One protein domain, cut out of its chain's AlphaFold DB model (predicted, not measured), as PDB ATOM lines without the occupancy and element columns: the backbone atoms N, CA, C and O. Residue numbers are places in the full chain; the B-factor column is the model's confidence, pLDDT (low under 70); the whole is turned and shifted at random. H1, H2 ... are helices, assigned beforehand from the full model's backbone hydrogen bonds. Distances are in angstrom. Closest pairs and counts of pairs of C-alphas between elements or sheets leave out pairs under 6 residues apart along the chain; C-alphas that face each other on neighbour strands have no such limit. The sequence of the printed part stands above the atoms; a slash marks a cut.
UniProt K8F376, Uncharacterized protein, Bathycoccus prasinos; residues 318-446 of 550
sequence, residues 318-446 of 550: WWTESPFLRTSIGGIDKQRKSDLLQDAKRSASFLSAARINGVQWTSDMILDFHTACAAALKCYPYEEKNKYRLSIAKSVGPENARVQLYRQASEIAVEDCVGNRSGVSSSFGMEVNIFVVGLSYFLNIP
ATOM      1  N   TRP A 318     -36.986  42.527  31.981       88.19
ATOM      2  CA  TRP A 318     -37.481  42.383  30.612       88.19
ATOM      3  C   TRP A 318     -38.135  41.023  30.321       88.19
ATOM      4  O   TRP A 318     -38.789  40.870  29.287       88.19
ATOM      5  N   TRP A 319     -37.992  40.030  31.209       89.50
ATOM      6  CA  TRP A 319     -38.611  38.709  31.078       89.50
ATOM      7  C   TRP A 319     -40.083  38.764  31.501       89.50
ATOM      8  O   TRP A 319     -40.508  38.197  32.505       89.50
ATOM      9  N   THR A 320     -40.877  39.500  30.729       81.31
ATOM     10  CA  THR A 320     -42.319  39.618  30.950       81.31
ATOM     11  C   THR A 320     -43.043  38.453  30.284       81.31
ATOM     12  O   THR A 320     -42.818  38.154  29.110       81.31
ATOM     13  N   GLU A 321     -43.930  37.786  31.025       72.75
ATOM     14  CA  GLU A 321     -44.740  36.703  30.471       72.75
ATOM     15  C   GLU A 321     -45.551  37.167  29.261       72.75
ATOM     16  O   GLU A 321     -46.242  38.187  29.285       72.75
ATOM     17  N   SER A 322     -45.508  36.370  28.195       71.75
ATOM     18  CA  SER A 322     -46.178  36.736  26.959       71.75
ATOM     19  C   SER A 322     -47.716  36.725  27.097       71.75
ATOM     20  O   SER A 322     -48.277  35.746  27.605       71.75
ATOM     21  N   PRO A 323     -48.444  37.734  26.566       69.38
ATOM     22  CA  PRO A 323     -49.903  37.857  26.705       69.38
ATOM     23  C   PRO A 323     -50.707  36.647  26.201       69.38
ATOM     24  O   PRO A 323     -51.825  36.373  26.652       69.38
ATOM     25  N   PHE A 324     -50.160  35.886  25.250       68.69
ATOM     26  CA  PHE A 324     -50.828  34.695  24.719       68.69
ATOM     27  C   PHE A 324     -50.791  33.486  25.670       68.69
ATOM     28  O   PHE A 324     -51.548  32.529  25.483       68.69
ATOM     29  N   LEU A 325     -49.934  33.507  26.695       68.06
ATOM     30  CA  LEU A 325     -49.856  32.435  27.688       68.06
ATOM     31  C   LEU A 325     -51.081  32.450  28.606       68.06
ATOM     32  O   LEU A 325     -51.650  31.393  28.881       68.06
ATOM     33  N   ARG A 326     -51.559  33.644  28.968       66.25
ATOM     34  CA  ARG A 326     -52.684  33.843  29.897       66.25
ATOM     35  C   ARG A 326     -54.056  33.860  29.225       66.25
ATOM     36  O   ARG A 326     -55.063  33.597  29.868       66.25
ATOM     37  N   THR A 327     -54.114  34.129  27.922       67.19
ATOM     38  CA  THR A 327     -55.385  34.198  27.190       67.19
ATOM     39  C   THR A 327     -55.787  32.827  26.639       67.19
ATOM     40  O   THR A 327     -54.998  32.136  25.986       67.19
ATOM     41  N   SER A 328     -57.022  32.406  26.916       72.56
ATOM     42  CA  SER A 328     -57.660  31.249  26.278       72.56
ATOM     43  C   SER A 328     -58.982  31.675  25.655       72.56
ATOM     44  O   SER A 328     -59.861  32.182  26.352       72.56
ATOM     45  N   ILE A 329     -59.134  31.464  24.352       75.44
ATOM     46  CA  ILE A 329     -60.381  31.760  23.647       75.44
ATOM     47  C   ILE A 329     -61.272  30.518  23.751       75.44
ATOM     48  O   ILE A 329     -61.001  29.482  23.135       75.44
ATOM     49  N   GLY A 330     -62.321  30.613  24.570       71.19
ATOM     50  CA  GLY A 330     -63.370  29.598  24.662       71.19
ATOM     51  C   GLY A 330     -64.234  29.540  23.395       71.19
ATOM     52  O   GLY A 330     -64.259  30.479  22.607       71.19
ATOM     53  N   GLY A 331     -64.948  28.429  23.190       70.81
ATOM     54  CA  GLY A 331     -65.988  28.334  22.149       70.81
ATOM     55  C   GLY A 331     -65.521  28.036  20.716       70.81
ATOM     56  O   GLY A 331     -66.304  28.190  19.788       70.81
ATOM     57  N   ILE A 332     -64.274  27.604  20.507       80.56
ATOM     58  CA  ILE A 332     -63.778  27.193  19.179       80.56
ATOM     59  C   ILE A 332     -64.120  25.717  18.909       80.56
ATOM     60  O   ILE A 332     -63.905  24.864  19.774       80.56
ATOM     61  N   ASP A 333     -64.590  25.410  17.697       84.56
ATOM     62  CA  ASP A 333     -64.915  24.048  17.255       84.56
ATOM     63  C   ASP A 333     -63.739  23.075  17.398       84.56
ATOM     64  O   ASP A 333     -62.593  23.399  17.072       84.56
ATOM     65  N   LYS A 334     -64.026  21.833  17.814       85.31
ATOM     66  CA  LYS A 334     -63.003  20.789  18.029       85.31
ATOM     67  C   LYS A 334     -62.161  20.511  16.777       85.31
ATOM     68  O   LYS A 334     -60.953  20.343  16.902       85.31
ATOM     69  N   GLN A 335     -62.778  20.506  15.592       87.25
ATOM     70  CA  GLN A 335     -62.079  20.311  14.314       87.25
ATOM     71  C   GLN A 335     -61.106  21.458  14.028       87.25
ATOM     72  O   GLN A 335     -59.925  21.240  13.778       87.25
ATOM     73  N   ARG A 336     -61.559  22.701  14.200       88.12
ATOM     74  CA  ARG A 336     -60.711  23.877  14.011       88.12
ATOM     75  C   ARG A 336     -59.531  23.901  14.988       88.12
ATOM     76  O   ARG A 336     -58.429  24.287  14.610       88.12
ATOM     77  N   LYS A 337     -59.733  23.445  16.231       87.94
ATOM     78  CA  LYS A 337     -58.649  23.285  17.218       87.94
ATOM     79  C   LYS A 337     -57.607  22.250  16.787       87.94
ATOM     80  O   LYS A 337     -56.413  22.477  16.997       87.94
ATOM     81  N   SER A 338     -58.033  21.118  16.219       88.00
ATOM     82  CA  SER A 338     -57.103  20.104  15.712       88.00
ATOM     83  C   SER A 338     -56.357  20.572  14.467       88.00
ATOM     84  O   SER A 338     -55.160  20.308  14.367       88.00
ATOM     85  N   ASP A 339     -57.022  21.310  13.578       92.25
ATOM     86  CA  ASP A 339     -56.421  21.830  12.346       92.25
ATOM     87  C   ASP A 339     -55.301  22.826  12.664       92.25
ATOM     88  O   ASP A 339     -54.174  22.651  12.209       92.25
ATOM     89  N   LEU A 340     -55.561  23.792  13.554       91.81
ATOM     90  CA  LEU A 340     -54.548  24.758  14.001       91.81
ATOM     91  C   LEU A 340     -53.342  24.072  14.656       91.81
ATOM     92  O   LEU A 340     -52.193  24.457  14.439       91.81
ATOM     93  N   LEU A 341     -53.586  23.026  15.448       92.38
ATOM     94  CA  LEU A 341     -52.516  22.250  16.062       92.38
ATOM     95  C   LEU A 341     -51.711  21.456  15.025       92.38
ATOM     96  O   LEU A 341     -50.494  21.309  15.162       92.38
ATOM     97  N   GLN A 342     -52.370  20.934  13.991       92.94
ATOM     98  CA  GLN A 342     -51.694  20.267  12.889       92.94
ATOM     99  C   GLN A 342     -50.865  21.259  12.067       92.94
ATOM    100  O   GLN A 342     -49.741  20.927  11.696       92.94
ATOM    101  N   ASP A 343     -51.361  22.473  11.849       94.38
ATOM    102  CA  ASP A 343     -50.629  23.531  11.156       94.38
ATOM    103  C   ASP A 343     -49.379  23.958  11.933       94.38
ATOM    104  O   ASP A 343     -48.292  23.989  11.354       94.38
ATOM    105  N   ALA A 344     -49.470  24.128  13.257       94.44
ATOM    106  CA  ALA A 344     -48.301  24.383  14.108       94.44
ATOM    107  C   ALA A 344     -47.258  23.247  14.051       94.44
ATOM    108  O   ALA A 344     -46.045  23.475  14.064       94.44
ATOM    109  N   LYS A 345     -47.707  21.989  13.954       94.69
ATOM    110  CA  LYS A 345     -46.810  20.837  13.757       94.69
ATOM    111  C   LYS A 345     -46.186  20.818  12.365       94.69
ATOM    112  O   LYS A 345     -45.025  20.435  12.234       94.69
ATOM    113  N   ARG A 346     -46.927  21.227  11.332       94.38
ATOM    114  CA  ARG A 346     -46.407  21.349   9.963       94.38
ATOM    115  C   ARG A 346     -45.317  22.414   9.902       94.38
ATOM    116  O   ARG A 346     -44.230  22.097   9.422       94.38
ATOM    117  N   SER A 347     -45.534  23.603  10.467       94.81
ATOM    118  CA  SER A 347     -44.501  24.650  10.540       94.81
ATOM    119  C   SER A 347     -43.272  24.198  11.339       94.81
ATOM    120  O   SER A 347     -42.142  24.410  10.908       94.81
ATOM    121  N   ALA A 348     -43.467  23.476  12.449       94.06
ATOM    122  CA  ALA A 348     -42.366  22.877  13.210       94.06
ATOM    123  C   ALA A 348     -41.550  21.878  12.367       94.06
ATOM    124  O   ALA A 348     -40.319  21.924  12.335       94.06
ATOM    125  N   SER A 349     -42.241  20.995  11.640       91.94
ATOM    126  CA  SER A 349     -41.598  20.013  10.767       91.94
ATOM    127  C   SER A 349     -40.871  20.670   9.591       91.94
ATOM    128  O   SER A 349     -39.800  20.204   9.200       91.94
ATOM    129  N   PHE A 350     -41.385  21.792   9.084       94.56
ATOM    130  CA  PHE A 350     -40.733  22.582   8.048       94.56
ATOM    131  C   PHE A 350     -39.398  23.161   8.539       94.56
ATOM    132  O   PHE A 350     -38.387  23.000   7.858       94.56
ATOM    133  N   LEU A 351     -39.349  23.718   9.755       94.56
ATOM    134  CA  LEU A 351     -38.092  24.174  10.370       94.56
ATOM    135  C   LEU A 351     -37.087  23.029  10.561       94.56
ATOM    136  O   LEU A 351     -35.885  23.204  10.336       94.56
ATOM    137  N   SER A 352     -37.577  21.842  10.932       93.38
ATOM    138  CA  SER A 352     -36.745  20.640  11.057       93.38
ATOM    139  C   SER A 352     -36.147  20.214   9.708       93.38
ATOM    140  O   SER A 352     -34.967  19.859   9.637       93.38
ATOM    141  N   ALA A 353     -36.934  20.309   8.632       92.69
ATOM    142  CA  ALA A 353     -36.520  19.973   7.276       92.69
ATOM    143  C   ALA A 353     -35.541  21.013   6.716       92.69
ATOM    144  O   ALA A 353     -34.540  20.629   6.117       92.69
ATOM    145  N   ALA A 354     -35.773  22.306   6.969       92.19
ATOM    146  CA  ALA A 354     -34.857  23.384   6.599       92.19
ATOM    147  C   ALA A 354     -33.449  23.119   7.149       92.19
ATOM    148  O   ALA A 354     -32.478  23.124   6.393       92.19
ATOM    149  N   ARG A 355     -33.358  22.727   8.425       90.50
ATOM    150  CA  ARG A 355     -32.094  22.335   9.060       90.50
ATOM    151  C   ARG A 355     -31.419  21.152   8.365       90.50
ATOM    152  O   ARG A 355     -30.218  21.190   8.122       90.50
ATOM    153  N   ILE A 356     -32.170  20.090   8.062       89.44
ATOM    154  CA  ILE A 356     -31.631  18.879   7.413       89.44
ATOM    155  C   ILE A 356     -31.137  19.194   5.993       89.44
ATOM    156  O   ILE A 356     -30.116  18.662   5.562       89.44
ATOM    157  N   ASN A 357     -31.825  20.097   5.297       91.19
ATOM    158  CA  ASN A 357     -31.470  20.545   3.955       91.19
ATOM    159  C   ASN A 357     -30.336  21.589   3.942       91.19
ATOM    160  O   ASN A 357     -29.935  22.027   2.866       91.19
ATOM    161  N   GLY A 358     -29.824  22.000   5.110       89.44
ATOM    162  CA  GLY A 358     -28.789  23.029   5.227       89.44
ATOM    163  C   GLY A 358     -29.271  24.443   4.883       89.44
ATOM    164  O   GLY A 358     -28.455  25.311   4.580       89.44
ATOM    165  N   VAL A 359     -30.584  24.678   4.905       91.12
ATOM    166  CA  VAL A 359     -31.186  26.000   4.709       91.12
ATOM    167  C   VAL A 359     -31.151  26.751   6.038       91.12
ATOM    168  O   VAL A 359     -31.576  26.222   7.064       91.12
ATOM    169  N   GLN A 360     -30.644  27.984   6.014       89.38
ATOM    170  CA  GLN A 360     -30.628  28.864   7.184       89.38
ATOM    171  C   GLN A 360     -32.053  29.281   7.559       89.38
ATOM    172  O   GLN A 360     -32.858  29.585   6.678       89.38
ATOM    173  N   TRP A 361     -32.364  29.319   8.855       93.88
ATOM    174  CA  TRP A 361     -33.664  29.798   9.318       93.88
ATOM    175  C   TRP A 361     -33.779  31.314   9.112       93.88
ATOM    176  O   TRP A 361     -32.962  32.088   9.609       93.88
ATOM    177  N   THR A 362     -34.791  31.749   8.369       93.06
ATOM    178  CA  THR A 362     -35.081  33.176   8.184       93.06
ATOM    179  C   THR A 362     -36.053  33.673   9.253       93.06
ATOM    180  O   THR A 362     -36.771  32.871   9.854       93.06
ATOM    181  N   SER A 363     -36.107  34.992   9.473       92.38
ATOM    182  CA  SER A 363     -37.082  35.635  10.371       92.38
ATOM    183  C   SER A 363     -38.507  35.164  10.088       92.38
ATOM    184  O   SER A 363     -39.212  34.761  11.008       92.38
ATOM    185  N   ASP A 364     -38.880  35.116   8.809       93.00
ATOM    186  CA  ASP A 364     -40.230  34.778   8.354       93.00
ATOM    187  C   ASP A 364     -40.606  33.341   8.723       93.00
ATOM    188  O   ASP A 364     -41.690  33.096   9.241       93.00
ATOM    189  N   MET A 365     -39.685  32.382   8.561       94.25
ATOM    190  CA  MET A 365     -39.939  30.985   8.933       94.25
ATOM    191  C   MET A 365     -40.173  30.826  10.439       94.25
ATOM    192  O   MET A 365     -40.991  30.010  10.872       94.25
ATOM    193  N   ILE A 366     -39.424  31.579  11.247       95.12
ATOM    194  CA  ILE A 366     -39.538  31.546  12.706       95.12
ATOM    195  C   ILE A 366     -40.825  32.262  13.138       95.12
ATOM    196  O   ILE A 366     -41.516  31.778  14.036       95.12
ATOM    197  N   LEU A 367     -41.186  33.362  12.472       93.50
ATOM    198  CA  LEU A 367     -42.429  34.091  12.704       93.50
ATOM    199  C   LEU A 367     -43.661  33.251  12.347       93.50
ATOM    200  O   LEU A 367     -44.595  33.170  13.145       93.50
ATOM    201  N   ASP A 368     -43.656  32.575  11.200       93.62
ATOM    202  CA  ASP A 368     -44.723  31.664  10.778       93.62
ATOM    203  C   ASP A 368     -44.918  30.541  11.802       93.62
ATOM    204  O   ASP A 368     -46.038  30.220  12.205       93.62
ATOM    205  N   PHE A 369     -43.818  29.974  12.305       95.19
ATOM    206  CA  PHE A 369     -43.876  28.991  13.381       95.19
ATOM    207  C   PHE A 369     -44.440  29.581  14.680       95.19
ATOM    208  O   PHE A 369     -45.320  28.974  15.297       95.19
ATOM    209  N   HIS A 370     -43.964  30.755  15.097       93.38
ATOM    210  CA  HIS A 370     -44.413  31.418  16.318       93.38
ATOM    211  C   HIS A 370     -45.911  31.753  16.260       93.38
ATOM    212  O   HIS A 370     -46.654  31.457  17.195       93.38
ATOM    213  N   THR A 371     -46.380  32.319  15.147       92.19
ATOM    214  CA  THR A 371     -47.789  32.677  14.937       92.19
ATOM    215  C   THR A 371     -48.689  31.445  14.872       92.19
ATOM    216  O   THR A 371     -49.741  31.444  15.514       92.19
ATOM    217  N   ALA A 372     -48.261  30.367  14.206       92.62
ATOM    218  CA  ALA A 372     -48.989  29.098  14.190       92.62
ATOM    219  C   ALA A 372     -49.092  28.477  15.596       92.62
ATOM    220  O   ALA A 372     -50.169  28.035  16.004       92.62
ATOM    221  N   CYS A 373     -48.008  28.504  16.380       92.25
ATOM    222  CA  CYS A 373     -48.013  28.033  17.768       92.25
ATOM    223  C   CYS A 373     -48.927  28.874  18.659       92.25
ATOM    224  O   CYS A 373     -49.732  28.324  19.413       92.25
ATOM    225  N   ALA A 374     -48.835  30.201  18.553       90.31
ATOM    226  CA  ALA A 374     -49.675  31.119  19.305       90.31
ATOM    227  C   ALA A 374     -51.158  30.931  18.951       90.31
ATOM    228  O   ALA A 374     -51.998  30.905  19.848       90.31
ATOM    229  N   ALA A 375     -51.490  30.754  17.669       89.50
ATOM    230  CA  ALA A 375     -52.854  30.494  17.221       89.50
ATOM    231  C   ALA A 375     -53.391  29.162  17.763       89.50
ATOM    232  O   ALA A 375     -54.503  29.127  18.285       89.50
ATOM    233  N   ALA A 376     -52.597  28.090  17.701       88.62
ATOM    234  CA  ALA A 376     -52.998  26.777  18.196       88.62
ATOM    235  C   ALA A 376     -53.196  26.764  19.719       88.62
ATOM    236  O   ALA A 376     -54.215  26.281  20.210       88.62
ATOM    237  N   LEU A 377     -52.239  27.305  20.479       86.50
ATOM    238  CA  LEU A 377     -52.237  27.207  21.939       86.50
ATOM    239  C   LEU A 377     -53.227  28.165  22.611       86.50
ATOM    240  O   LEU A 377     -53.720  27.845  23.689       86.50
ATOM    241  N   LYS A 378     -53.609  29.277  21.969       86.88
ATOM    242  CA  LYS A 378     -54.699  30.152  22.449       86.88
ATOM    243  C   LYS A 378     -56.053  29.438  22.553       86.88
ATOM    244  O   LYS A 378     -56.927  29.907  23.278       86.88
ATOM    245  N   CYS A 379     -56.252  28.328  21.842       84.44
ATOM    246  CA  CYS A 379     -57.515  27.586  21.841       84.44
ATOM    247  C   CYS A 379     -57.659  26.568  22.986       84.44
ATOM    248  O   CYS A 379     -58.734  25.970  23.134       84.44
ATOM    249  N   TYR A 380     -56.591  26.331  23.752       82.12
ATOM    250  CA  TYR A 380     -56.552  25.341  24.828       82.12
ATOM    251  C   TYR A 380     -56.467  26.022  26.203       82.12
ATOM    252  O   TYR A 380     -55.841  27.081  26.323       82.12
ATOM    253  N   PRO A 381     -57.095  25.438  27.240       80.69
ATOM    254  CA  PRO A 381     -56.933  25.897  28.615       80.69
ATOM    255  C   PRO A 381     -55.489  25.679  29.084       80.69
ATOM    256  O   PRO A 381     -54.790  24.805  28.570       80.69
ATOM    257  N   TYR A 382     -55.046  26.480  30.055       73.06
ATOM    258  CA  TYR A 382     -53.653  26.535  30.517       73.06
ATOM    259  C   TYR A 382     -53.065  25.153  30.861       73.06
ATOM    260  O   TYR A 382     -51.989  24.809  30.376       73.06
ATOM    261  N   GLU A 383     -53.819  24.321  31.582       75.44
ATOM    262  CA  GLU A 383     -53.416  22.963  31.983       75.44
ATOM    263  C   GLU A 383     -53.075  22.058  30.785       75.44
ATOM    264  O   GLU A 383     -52.111  21.291  30.804       75.44
ATOM    265  N   GLU A 384     -53.825  22.181  29.688       79.00
ATOM    266  CA  GLU A 384     -53.609  21.383  28.481       79.00
ATOM    267  C   GLU A 384     -52.538  21.982  27.556       79.00
ATOM    268  O   GLU A 384     -51.922  21.245  26.771       79.00
ATOM    269  N   LYS A 385     -52.264  23.296  27.649       82.69
ATOM    270  CA  LYS A 385     -51.272  23.983  26.798       82.69
ATOM    271  C   LYS A 385     -49.905  23.312  26.893       82.69
ATOM    272  O   LYS A 385     -49.274  23.088  25.859       82.69
ATOM    273  N   ASN A 386     -49.479  22.908  28.090       82.19
ATOM    274  CA  ASN A 386     -48.172  22.278  28.305       82.19
ATOM    275  C   ASN A 386     -48.016  20.959  27.530       82.19
ATOM    276  O   ASN A 386     -46.981  20.724  26.898       82.19
ATOM    277  N   LYS A 387     -49.063  20.129  27.484       84.62
ATOM    278  CA  LYS A 387     -49.055  18.863  26.734       84.62
ATOM    279  C   LYS A 387     -48.926  19.098  25.229       84.62
ATOM    280  O   LYS A 387     -48.118  18.449  24.555       84.62
ATOM    281  N   TYR A 388     -49.710  20.026  24.688       84.81
ATOM    282  CA  TYR A 388     -49.710  20.316  23.254       84.81
ATOM    283  C   TYR A 388     -48.445  21.053  22.808       84.81
ATOM    284  O   TYR A 388     -47.882  20.710  21.767       84.81
ATOM    285  N   ARG A 389     -47.927  21.961  23.638       86.06
ATOM    286  CA  ARG A 389     -46.622  22.612  23.474       86.06
ATOM    287  C   ARG A 389     -45.503  21.592  23.320       86.06
ATOM    288  O   ARG A 389     -44.771  21.634  22.335       86.06
ATOM    289  N   LEU A 390     -45.413  20.621  24.231       85.38
ATOM    290  CA  LEU A 390     -44.420  19.546  24.148       85.38
ATOM    291  C   LEU A 390     -44.551  18.746  22.849       85.38
ATOM    292  O   LEU A 390     -43.546  18.364  22.249       85.38
ATOM    293  N   SER A 391     -45.782  18.500  22.393       86.62
ATOM    294  CA  SER A 391     -46.011  17.810  21.126       86.62
ATOM    295  C   SER A 391     -45.531  18.616  19.917       86.62
ATOM    296  O   SER A 391     -45.012  17.999  18.991       86.62
ATOM    297  N   ILE A 392     -45.713  19.938  19.906       90.25
ATOM    298  CA  ILE A 392     -45.248  20.818  18.824       90.25
ATOM    299  C   ILE A 392     -43.719  20.935  18.860       90.25
ATOM    300  O   ILE A 392     -43.058  20.752  17.840       90.25
ATOM    301  N   ALA A 393     -43.137  21.140  20.045       90.75
ATOM    302  CA  ALA A 393     -41.694  21.258  20.228       90.75
ATOM    303  C   ALA A 393     -40.944  20.008  19.738       90.75
ATOM    304  O   ALA A 393     -39.895  20.119  19.106       90.75
ATOM    305  N   LYS A 394     -41.495  18.809  19.977       91.69
ATOM    306  CA  LYS A 394     -40.934  17.543  19.469       91.69
ATOM    307  C   LYS A 394     -40.910  17.468  17.937       91.69
ATOM    308  O   LYS A 394     -40.042  16.795  17.390       91.69
ATOM    309  N   SER A 395     -41.820  18.156  17.246       90.81
ATOM    310  CA  SER A 395     -41.856  18.208  15.778       90.81
ATOM    311  C   SER A 395     -40.754  19.085  15.171       90.81
ATOM    312  O   SER A 395     -40.416  18.886  14.009       90.81
ATOM    313  N   VAL A 396     -40.159  20.008  15.939       91.38
ATOM    314  CA  VAL A 396     -38.986  20.799  15.507       91.38
ATOM    315  C   VAL A 396     -37.722  19.931  15.469       91.38
ATOM    316  O   VAL A 396     -36.845  20.117  14.625       91.38
ATOM    317  N   GLY A 397     -37.624  18.955  16.375       91.19
ATOM    318  CA  GLY A 397     -36.519  18.005  16.439       91.19
ATOM    319  C   GLY A 397     -35.995  17.780  17.860       91.19
ATOM    320  O   GLY A 397     -36.688  18.082  18.835       91.19
ATOM    321  N   PRO A 398     -34.776  17.223  17.999       91.75
ATOM    322  CA  PRO A 398     -34.161  16.995  19.302       91.75
ATOM    323  C   PRO A 398     -33.873  18.318  20.015       91.75
ATOM    324  O   PRO A 398     -33.787  19.369  19.383       91.75
ATOM    325  N   GLU A 399     -33.647  18.258  21.325       90.81
ATOM    326  CA  GLU A 399     -33.428  19.438  22.166       90.81
ATOM    327  C   GLU A 399     -32.347  20.386  21.630       90.81
ATOM    328  O   GLU A 399     -32.602  21.580  21.493       90.81
ATOM    329  N   ASN A 400     -31.211  19.847  21.179       91.56
ATOM    330  CA  ASN A 400     -30.134  20.635  20.572       91.56
ATOM    331  C   ASN A 400     -30.598  21.449  19.350       91.56
ATOM    332  O   ASN A 400     -30.131  22.563  19.142       91.56
ATOM    333  N   ALA A 401     -31.525  20.914  18.547       92.38
ATOM    334  CA  ALA A 401     -32.085  21.621  17.395       92.38
ATOM    335  C   ALA A 401     -32.896  22.840  17.830       92.38
ATOM    336  O   ALA A 401     -32.792  23.905  17.232       92.38
ATOM    337  N   ARG A 402     -33.697  22.661  18.884       94.56
ATOM    338  CA  ARG A 402     -34.559  23.702  19.440       94.56
ATOM    339  C   ARG A 402     -33.719  24.820  20.045       94.56
ATOM    340  O   ARG A 402     -33.986  25.984  19.784       94.56
ATOM    341  N   VAL A 403     -32.664  24.466  20.780       95.12
ATOM    342  CA  VAL A 403     -31.715  25.433  21.353       95.12
ATOM    343  C   VAL A 403     -30.976  26.209  20.259       95.12
ATOM    344  O   VAL A 403     -30.838  27.422  20.366       95.12
ATOM    345  N   GLN A 404     -30.543  25.546  19.180       94.06
ATOM    346  CA  GLN A 404     -29.916  26.222  18.036       94.06
ATOM    347  C   GLN A 404     -30.879  27.172  17.319       94.06
ATOM    348  O   GLN A 404     -30.503  28.301  17.016       94.06
ATOM    349  N   LEU A 405     -32.120  26.737  17.087       95.38
ATOM    350  CA  LEU A 405     -33.168  27.574  16.502       95.38
ATOM    351  C   LEU A 405     -33.422  28.814  17.357       95.38
ATOM    352  O   LEU A 405     -33.497  29.921  16.834       95.38
ATOM    353  N   TYR A 406     -33.503  28.634  18.672       96.62
ATOM    354  CA  TYR A 406     -33.685  29.735  19.606       96.62
ATOM    355  C   TYR A 406     -32.489  30.688  19.634       96.62
ATOM    356  O   TYR A 406     -32.683  31.897  19.658       96.62
ATOM    357  N   ARG A 407     -31.257  30.169  19.568       96.19
ATOM    358  CA  ARG A 407     -30.053  31.000  19.455       96.19
ATOM    359  C   ARG A 407     -30.102  31.867  18.196       96.19
ATOM    360  O   ARG A 407     -29.975  33.079  18.312       96.19
ATOM    361  N   GLN A 408     -30.395  31.284  17.036       95.06
ATOM    362  CA  GLN A 408     -30.523  32.044  15.789       95.06
ATOM    363  C   GLN A 408     -31.662  33.073  15.848       95.06
ATOM    364  O   GLN A 408     -31.491  34.211  15.420       95.06
ATOM    365  N   ALA A 409     -32.808  32.709  16.427       95.19
ATOM    366  CA  ALA A 409     -33.907  33.647  16.640       95.19
ATOM    367  C   ALA A 409     -33.503  34.811  17.558       95.19
ATOM    368  O   ALA A 409     -33.839  35.956  17.271       95.19
ATOM    369  N   SER A 410     -32.760  34.526  18.635       95.19
ATOM    370  CA  SER A 410     -32.260  35.540  19.567       95.19
ATOM    371  C   SER A 410     -31.254  36.488  18.910       95.19
ATOM    372  O   SER A 410     -31.270  37.676  19.196       95.19
ATOM    373  N   GLU A 411     -30.420  35.992  17.994       94.62
ATOM    374  CA  GLU A 411     -29.481  36.822  17.235       94.62
ATOM    375  C   GLU A 411     -30.238  37.785  16.310       94.62
ATOM    376  O   GLU A 411     -29.983  38.983  16.347       94.62
ATOM    377  N   ILE A 412     -31.239  37.297  15.563       93.62
ATOM    378  CA  ILE A 412     -32.093  38.144  14.707       93.62
ATOM    379  C   ILE A 412     -32.846  39.192  15.542       93.62
ATOM    380  O   ILE A 412     -32.910  40.358  15.165       93.62
ATOM    381  N   ALA A 413     -33.380  38.788  16.695       93.75
ATOM    382  CA  ALA A 413     -34.039  39.672  17.651       93.75
ATOM    383  C   ALA A 413     -33.119  40.806  18.137       93.75
ATOM    384  O   ALA A 413     -33.523  41.966  18.165       93.75
ATOM    385  N   VAL A 414     -31.870  40.488  18.485       94.00
ATOM    386  CA  VAL A 414     -30.882  41.491  18.908       94.00
ATOM    387  C   VAL A 414     -30.489  42.414  17.747       94.00
ATOM    388  O   VAL A 414     -30.359  43.617  17.959       94.00
ATOM    389  N   GLU A 415     -30.355  41.896  16.523       93.50
ATOM    390  CA  GLU A 415     -30.124  42.728  15.327       93.50
ATOM    391  C   GLU A 415     -31.290  43.692  15.051       93.50
ATOM    392  O   GLU A 415     -31.074  44.837  14.654       93.50
ATOM    393  N   ASP A 416     -32.528  43.275  15.309       91.56
ATOM    394  CA  ASP A 416     -33.683  44.166  15.206       91.56
ATOM    395  C   ASP A 416     -33.656  45.280  16.257       91.56
ATOM    396  O   ASP A 416     -33.965  46.425  15.923       91.56
ATOM    397  N   CYS A 417     -33.215  45.000  17.488       90.06
ATOM    398  CA  CYS A 417     -32.998  46.045  18.493       90.06
ATOM    399  C   CYS A 417     -31.936  47.059  18.041       90.06
ATOM    400  O   CYS A 417     -32.155  48.261  18.171       90.06
ATOM    401  N   VAL A 418     -30.828  46.589  17.455       90.25
ATOM    402  CA  VAL A 418     -29.774  47.449  16.884       90.25
ATOM    403  C   VAL A 418     -30.324  48.356  15.781       90.25
ATOM    404  O   VAL A 418     -29.981  49.530  15.717       90.25
ATOM    405  N   GLY A 419     -31.233  47.848  14.948       85.19
ATOM    406  CA  GLY A 419     -31.894  48.629  13.903       85.19
ATOM    407  C   GLY A 419     -33.005  49.577  14.378       85.19
ATOM    408  O   GLY A 419     -33.729  50.087  13.526       85.19
ATOM    409  N   ASN A 420     -33.203  49.786  15.689       79.88
ATOM    410  CA  ASN A 420     -34.369  50.483  16.267       79.88
ATOM    411  C   ASN A 420     -35.723  49.874  15.878       79.88
ATOM    412  O   ASN A 420     -36.753  50.550  15.820       79.88
ATOM    413  N   ARG A 421     -35.735  48.571  15.615       77.44
ATOM    414  CA  ARG A 421     -36.924  47.795  15.267       77.44
ATOM    415  C   ARG A 421     -37.322  46.880  16.422       77.44
ATOM    416  O   ARG A 421     -37.612  45.712  16.219       77.44
ATOM    417  N   SER A 422     -37.315  47.395  17.650       70.38
ATOM    418  CA  SER A 422     -37.604  46.607  18.857       70.38
ATOM    419  C   SER A 422     -39.101  46.404  19.141       70.38
ATOM    420  O   SER A 422     -39.456  45.536  19.939       70.38
ATOM    421  N   GLY A 423     -39.976  47.186  18.497       74.69
ATOM    422  CA  GLY A 423     -41.435  47.138  18.652       74.69
ATOM    423  C   GLY A 423     -42.154  46.462  17.478       74.69
ATOM    424  O   GLY A 423     -41.679  45.487  16.909       74.69
ATOM    425  N   VAL A 424     -43.304  47.006  17.063       70.00
ATOM    426  CA  VAL A 424     -44.114  46.486  15.932       70.00
ATOM    427  C   VAL A 424     -43.352  46.497  14.597       70.00
ATOM    428  O   VAL A 424     -43.682  45.746  13.684       70.00
ATOM    429  N   SER A 425     -42.317  47.331  14.486       75.56
ATOM    430  CA  SER A 425     -41.411  47.396  13.337       75.56
ATOM    431  C   SER A 425     -40.384  46.261  13.282       75.56
ATOM    432  O   SER A 425     -39.623  46.208  12.312       75.56
ATOM    433  N   SER A 426     -40.334  45.375  14.285       86.19
ATOM    434  CA  SER A 426     -39.454  44.205  14.279       86.19
ATOM    435  C   SER A 426     -39.759  43.282  13.105       86.19
ATOM    436  O   SER A 426     -40.880  43.239  12.590       86.19
ATOM    437  N   SER A 427     -38.782  42.462  12.722       83.56
ATOM    438  CA  SER A 427     -38.969  41.402  11.725       83.56
ATOM    439  C   SER A 427     -40.027  40.380  12.161       83.56
ATOM    440  O   SER A 427     -40.516  39.607  11.343       83.56
ATOM    441  N   PHE A 428     -40.396  40.382  13.446       85.19
ATOM    442  CA  PHE A 428     -41.416  39.520  14.032       85.19
ATOM    443  C   PHE A 428     -42.784  40.207  14.194       85.19
ATOM    444  O   PHE A 428     -43.734  39.575  14.655       85.19
ATOM    445  N   GLY A 429     -42.907  41.491  13.834       83.94
ATOM    446  CA  GLY A 429     -44.156  42.254  13.929       83.94
ATOM    447  C   GLY A 429     -44.684  42.432  15.359       83.94
ATOM    448  O   GLY A 429     -45.875  42.678  15.553       83.94
ATOM    449  N   MET A 430     -43.829  42.247  16.367       87.44
ATOM    450  CA  MET A 430     -44.157  42.361  17.791       87.44
ATOM    451  C   MET A 430     -42.928  42.746  18.609       87.44
ATOM    452  O   MET A 430     -41.803  42.655  18.123       87.44
ATOM    453  N   GLU A 431     -43.142  43.140  19.863       88.88
ATOM    454  CA  GLU A 431     -42.034  43.475  20.754       88.88
ATOM    455  C   GLU A 431     -41.078  42.289  20.926       88.88
ATOM    456  O   GLU A 431     -41.488  41.139  21.135       88.88
ATOM    457  N   VAL A 432     -39.785  42.580  20.804       90.94
ATOM    458  CA  VAL A 432     -38.739  41.558  20.713       90.94
ATOM    459  C   VAL A 432     -38.631  40.734  22.006       90.94
ATOM    460  O   VAL A 432     -38.474  39.514  21.949       90.94
ATOM    461  N   ASN A 433     -38.788  41.364  23.171       90.56
ATOM    462  CA  ASN A 433     -38.863  40.690  24.474       90.56
ATOM    463  C   ASN A 433     -40.014  39.663  24.523       90.56
ATOM    464  O   ASN A 433     -39.788  38.498  24.857       90.56
ATOM    465  N   ILE A 434     -41.226  40.055  24.116       90.00
ATOM    466  CA  ILE A 434     -42.420  39.199  24.106       90.00
ATOM    467  C   ILE A 434     -42.228  38.019  23.149       90.00
ATOM    468  O   ILE A 434     -42.595  36.886  23.482       90.00
ATOM    469  N   PHE A 435     -41.648  38.272  21.974       91.81
ATOM    470  CA  PHE A 435     -41.350  37.238  20.987       91.81
ATOM    471  C   PHE A 435     -40.377  36.190  21.535       91.81
ATOM    472  O   PHE A 435     -40.642  34.991  21.457       91.81
ATOM    473  N   VAL A 436     -39.264  36.632  22.120       93.44
ATOM    474  CA  VAL A 436     -38.208  35.757  22.640       93.44
ATOM    475  C   VAL A 436     -38.722  34.907  23.810       93.44
ATOM    476  O   VAL A 436     -38.561  33.682  23.799       93.44
ATOM    477  N   VAL A 437     -39.439  35.509  24.765       92.56
ATOM    478  CA  VAL A 437     -40.094  34.772  25.862       92.56
ATOM    479  C   VAL A 437     -41.082  33.750  25.297       92.56
ATOM    480  O   VAL A 437     -41.058  32.570  25.659       92.56
ATOM    481  N   GLY A 438     -41.906  34.176  24.345       90.88
ATOM    482  CA  GLY A 438     -42.891  33.338  23.684       90.88
ATOM    483  C   GLY A 438     -42.311  32.126  22.957       90.88
ATOM    484  O   GLY A 438     -42.785  30.995  23.105       90.88
ATOM    485  N   LEU A 439     -41.238  32.347  22.206       93.62
ATOM    486  CA  LEU A 439     -40.543  31.306  21.466       93.62
ATOM    487  C   LEU A 439     -39.873  30.296  22.405       93.62
ATOM    488  O   LEU A 439     -39.933  29.092  22.138       93.62
ATOM    489  N   SER A 440     -39.288  30.753  23.519       93.44
ATOM    490  CA  SER A 440     -38.701  29.863  24.534       93.44
ATOM    491  C   SER A 440     -39.747  28.894  25.097       93.44
ATOM    492  O   SER A 440     -39.497  27.688  25.213       93.44
ATOM    493  N   TYR A 441     -40.966  29.400  25.324       91.19
ATOM    494  CA  TYR A 441     -42.097  28.595  25.748       91.19
ATOM    495  C   TYR A 441     -42.464  27.570  24.670       91.19
ATOM    496  O   TYR A 441     -42.501  26.375  24.963       91.19
ATOM    497  N   PHE A 442     -42.668  27.975  23.413       91.75
ATOM    498  CA  PHE A 442     -43.053  27.047  22.339       91.75
ATOM    499  C   PHE A 442     -42.015  25.960  22.056       91.75
ATOM    500  O   PHE A 442     -42.379  24.823  21.749       91.75
ATOM    501  N   LEU A 443     -40.730  26.279  22.196       93.06
ATOM    502  CA  LEU A 443     -39.631  25.340  21.991       93.06
ATOM    503  C   LEU A 443     -39.335  24.467  23.215       93.06
ATOM    504  O   LEU A 443     -38.537  23.533  23.104       93.06
ATOM    505  N   ASN A 444     -40.003  24.710  24.347       92.19
ATOM    506  CA  ASN A 444     -39.764  24.012  25.608       92.19
ATOM    507  C   ASN A 444     -38.284  24.090  26.021       92.19
ATOM    508  O   ASN A 444     -37.637  23.065  26.262       92.19
ATOM    509  N   ILE A 445     -37.746  25.308  26.032       92.38
ATOM    510  CA  ILE A 445     -36.393  25.602  26.508       92.38
ATOM    511  C   ILE A 445     -36.500  26.080  27.960       92.38
ATOM    512  O   ILE A 445     -37.378  26.895  28.242       92.38
ATOM    513  N   PRO A 446     -35.644  25.597  28.879       90.81
ATOM    514  CA  PRO A 446     -35.626  26.091  30.253       90.81
ATOM    515  C   PRO A 446     -35.363  27.599  30.310       90.81
ATOM    516  O   PRO A 446     -34.488  28.101  29.600       90.81
TER     517      PRO A 446
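What this domain is: This is residues 318 to 446 of the 550 residues of an uncharacterized protein of Bathycoccus prasinos (UniProt K8F376). Three helices, H2, H3 and H4, form a small up-and-down bundle, and a helical hairpin of H5 and H6 is set crosswise to it, with H6 packing on H3 and H4. H3 is in the middle of the domain, while the short H1 is at its periphery. The printed part has 129 residues with six named helices, H1 to H6 in order along the chain, and no named strand, and its class is all helix. It is compact, with a radius of gyration of the C-alphas of 14.2 A and spans of 42 by 32 by 24 A.

How they stand to each other: H1, residues 323 to 326, is close to but not clearly touching H3, residues 363 to 377, with the closest C-alphas, Phe 324 and Ala 374, 6.6 A apart. H2, residues 334 to 356, and H3 form a helical hairpin: they touch at Ala 344 and Ala 372, the closest C-alphas at 4.8 A, at a shallow tilt of 28 degrees, opposite ways. H4, residues 382 to 396, touches H2 the same way at 33 degrees, a shallow tilt only just short of steep; the closest C-alphas, Ala 348 and Val 396, are 4.6 A apart. These three form a bundle, up and down, each running against the one before it. H3 is the hub, touching four helices. H5, residues 399 to 418, and H6, residues 432 to 443, form a helical hairpin at a shallow tilt of 7 degrees, opposite ways, with the closest C-alphas, Arg 402 and Leu 443, 5.9 A apart. H6 touches H4 with residues 441 to 443 alone, about perpendicular at 82 degrees; the C-alphas of Ala 393 and Leu 443 are closest, at 4.9 A. H6 touches H3 with residues 438 to 442 alone, at a steep tilt of 66 degrees; the closest C-alphas, His 370 and Leu 439, are 6.4 A apart. H2 and H6 are apart. Each O i to N i+4 pair is within hydrogen-bond range in H2, H3, H5 and H6, against 7 of 11 in H4; H1 is too short for such a pair.

Where its parts are: H1 begins at C-alpha 323, (-49.903, 37.857, 26.705). H2 is the longest helix, 33.2 A from first to last C-alpha, and begins at C-alpha 334, (-63.003, 20.789, 18.029). H3 measures 20.8 A, H4 21.8 A and H5 28.7 A. H6, 16.3 A, ends at C-alpha 443, (-39.631, 25.340, 21.991).

The domain as a whole: The C-alphas farthest apart, Lys 334 and Val 418, are 42.6 A apart. The printed part has no cut. The link from H5 to H6, residues 419 to 431, is long. The mean pLDDT of the printed part is 87.9; residues 323 to 327, of which 323 to 326 belong to H1, are under 70.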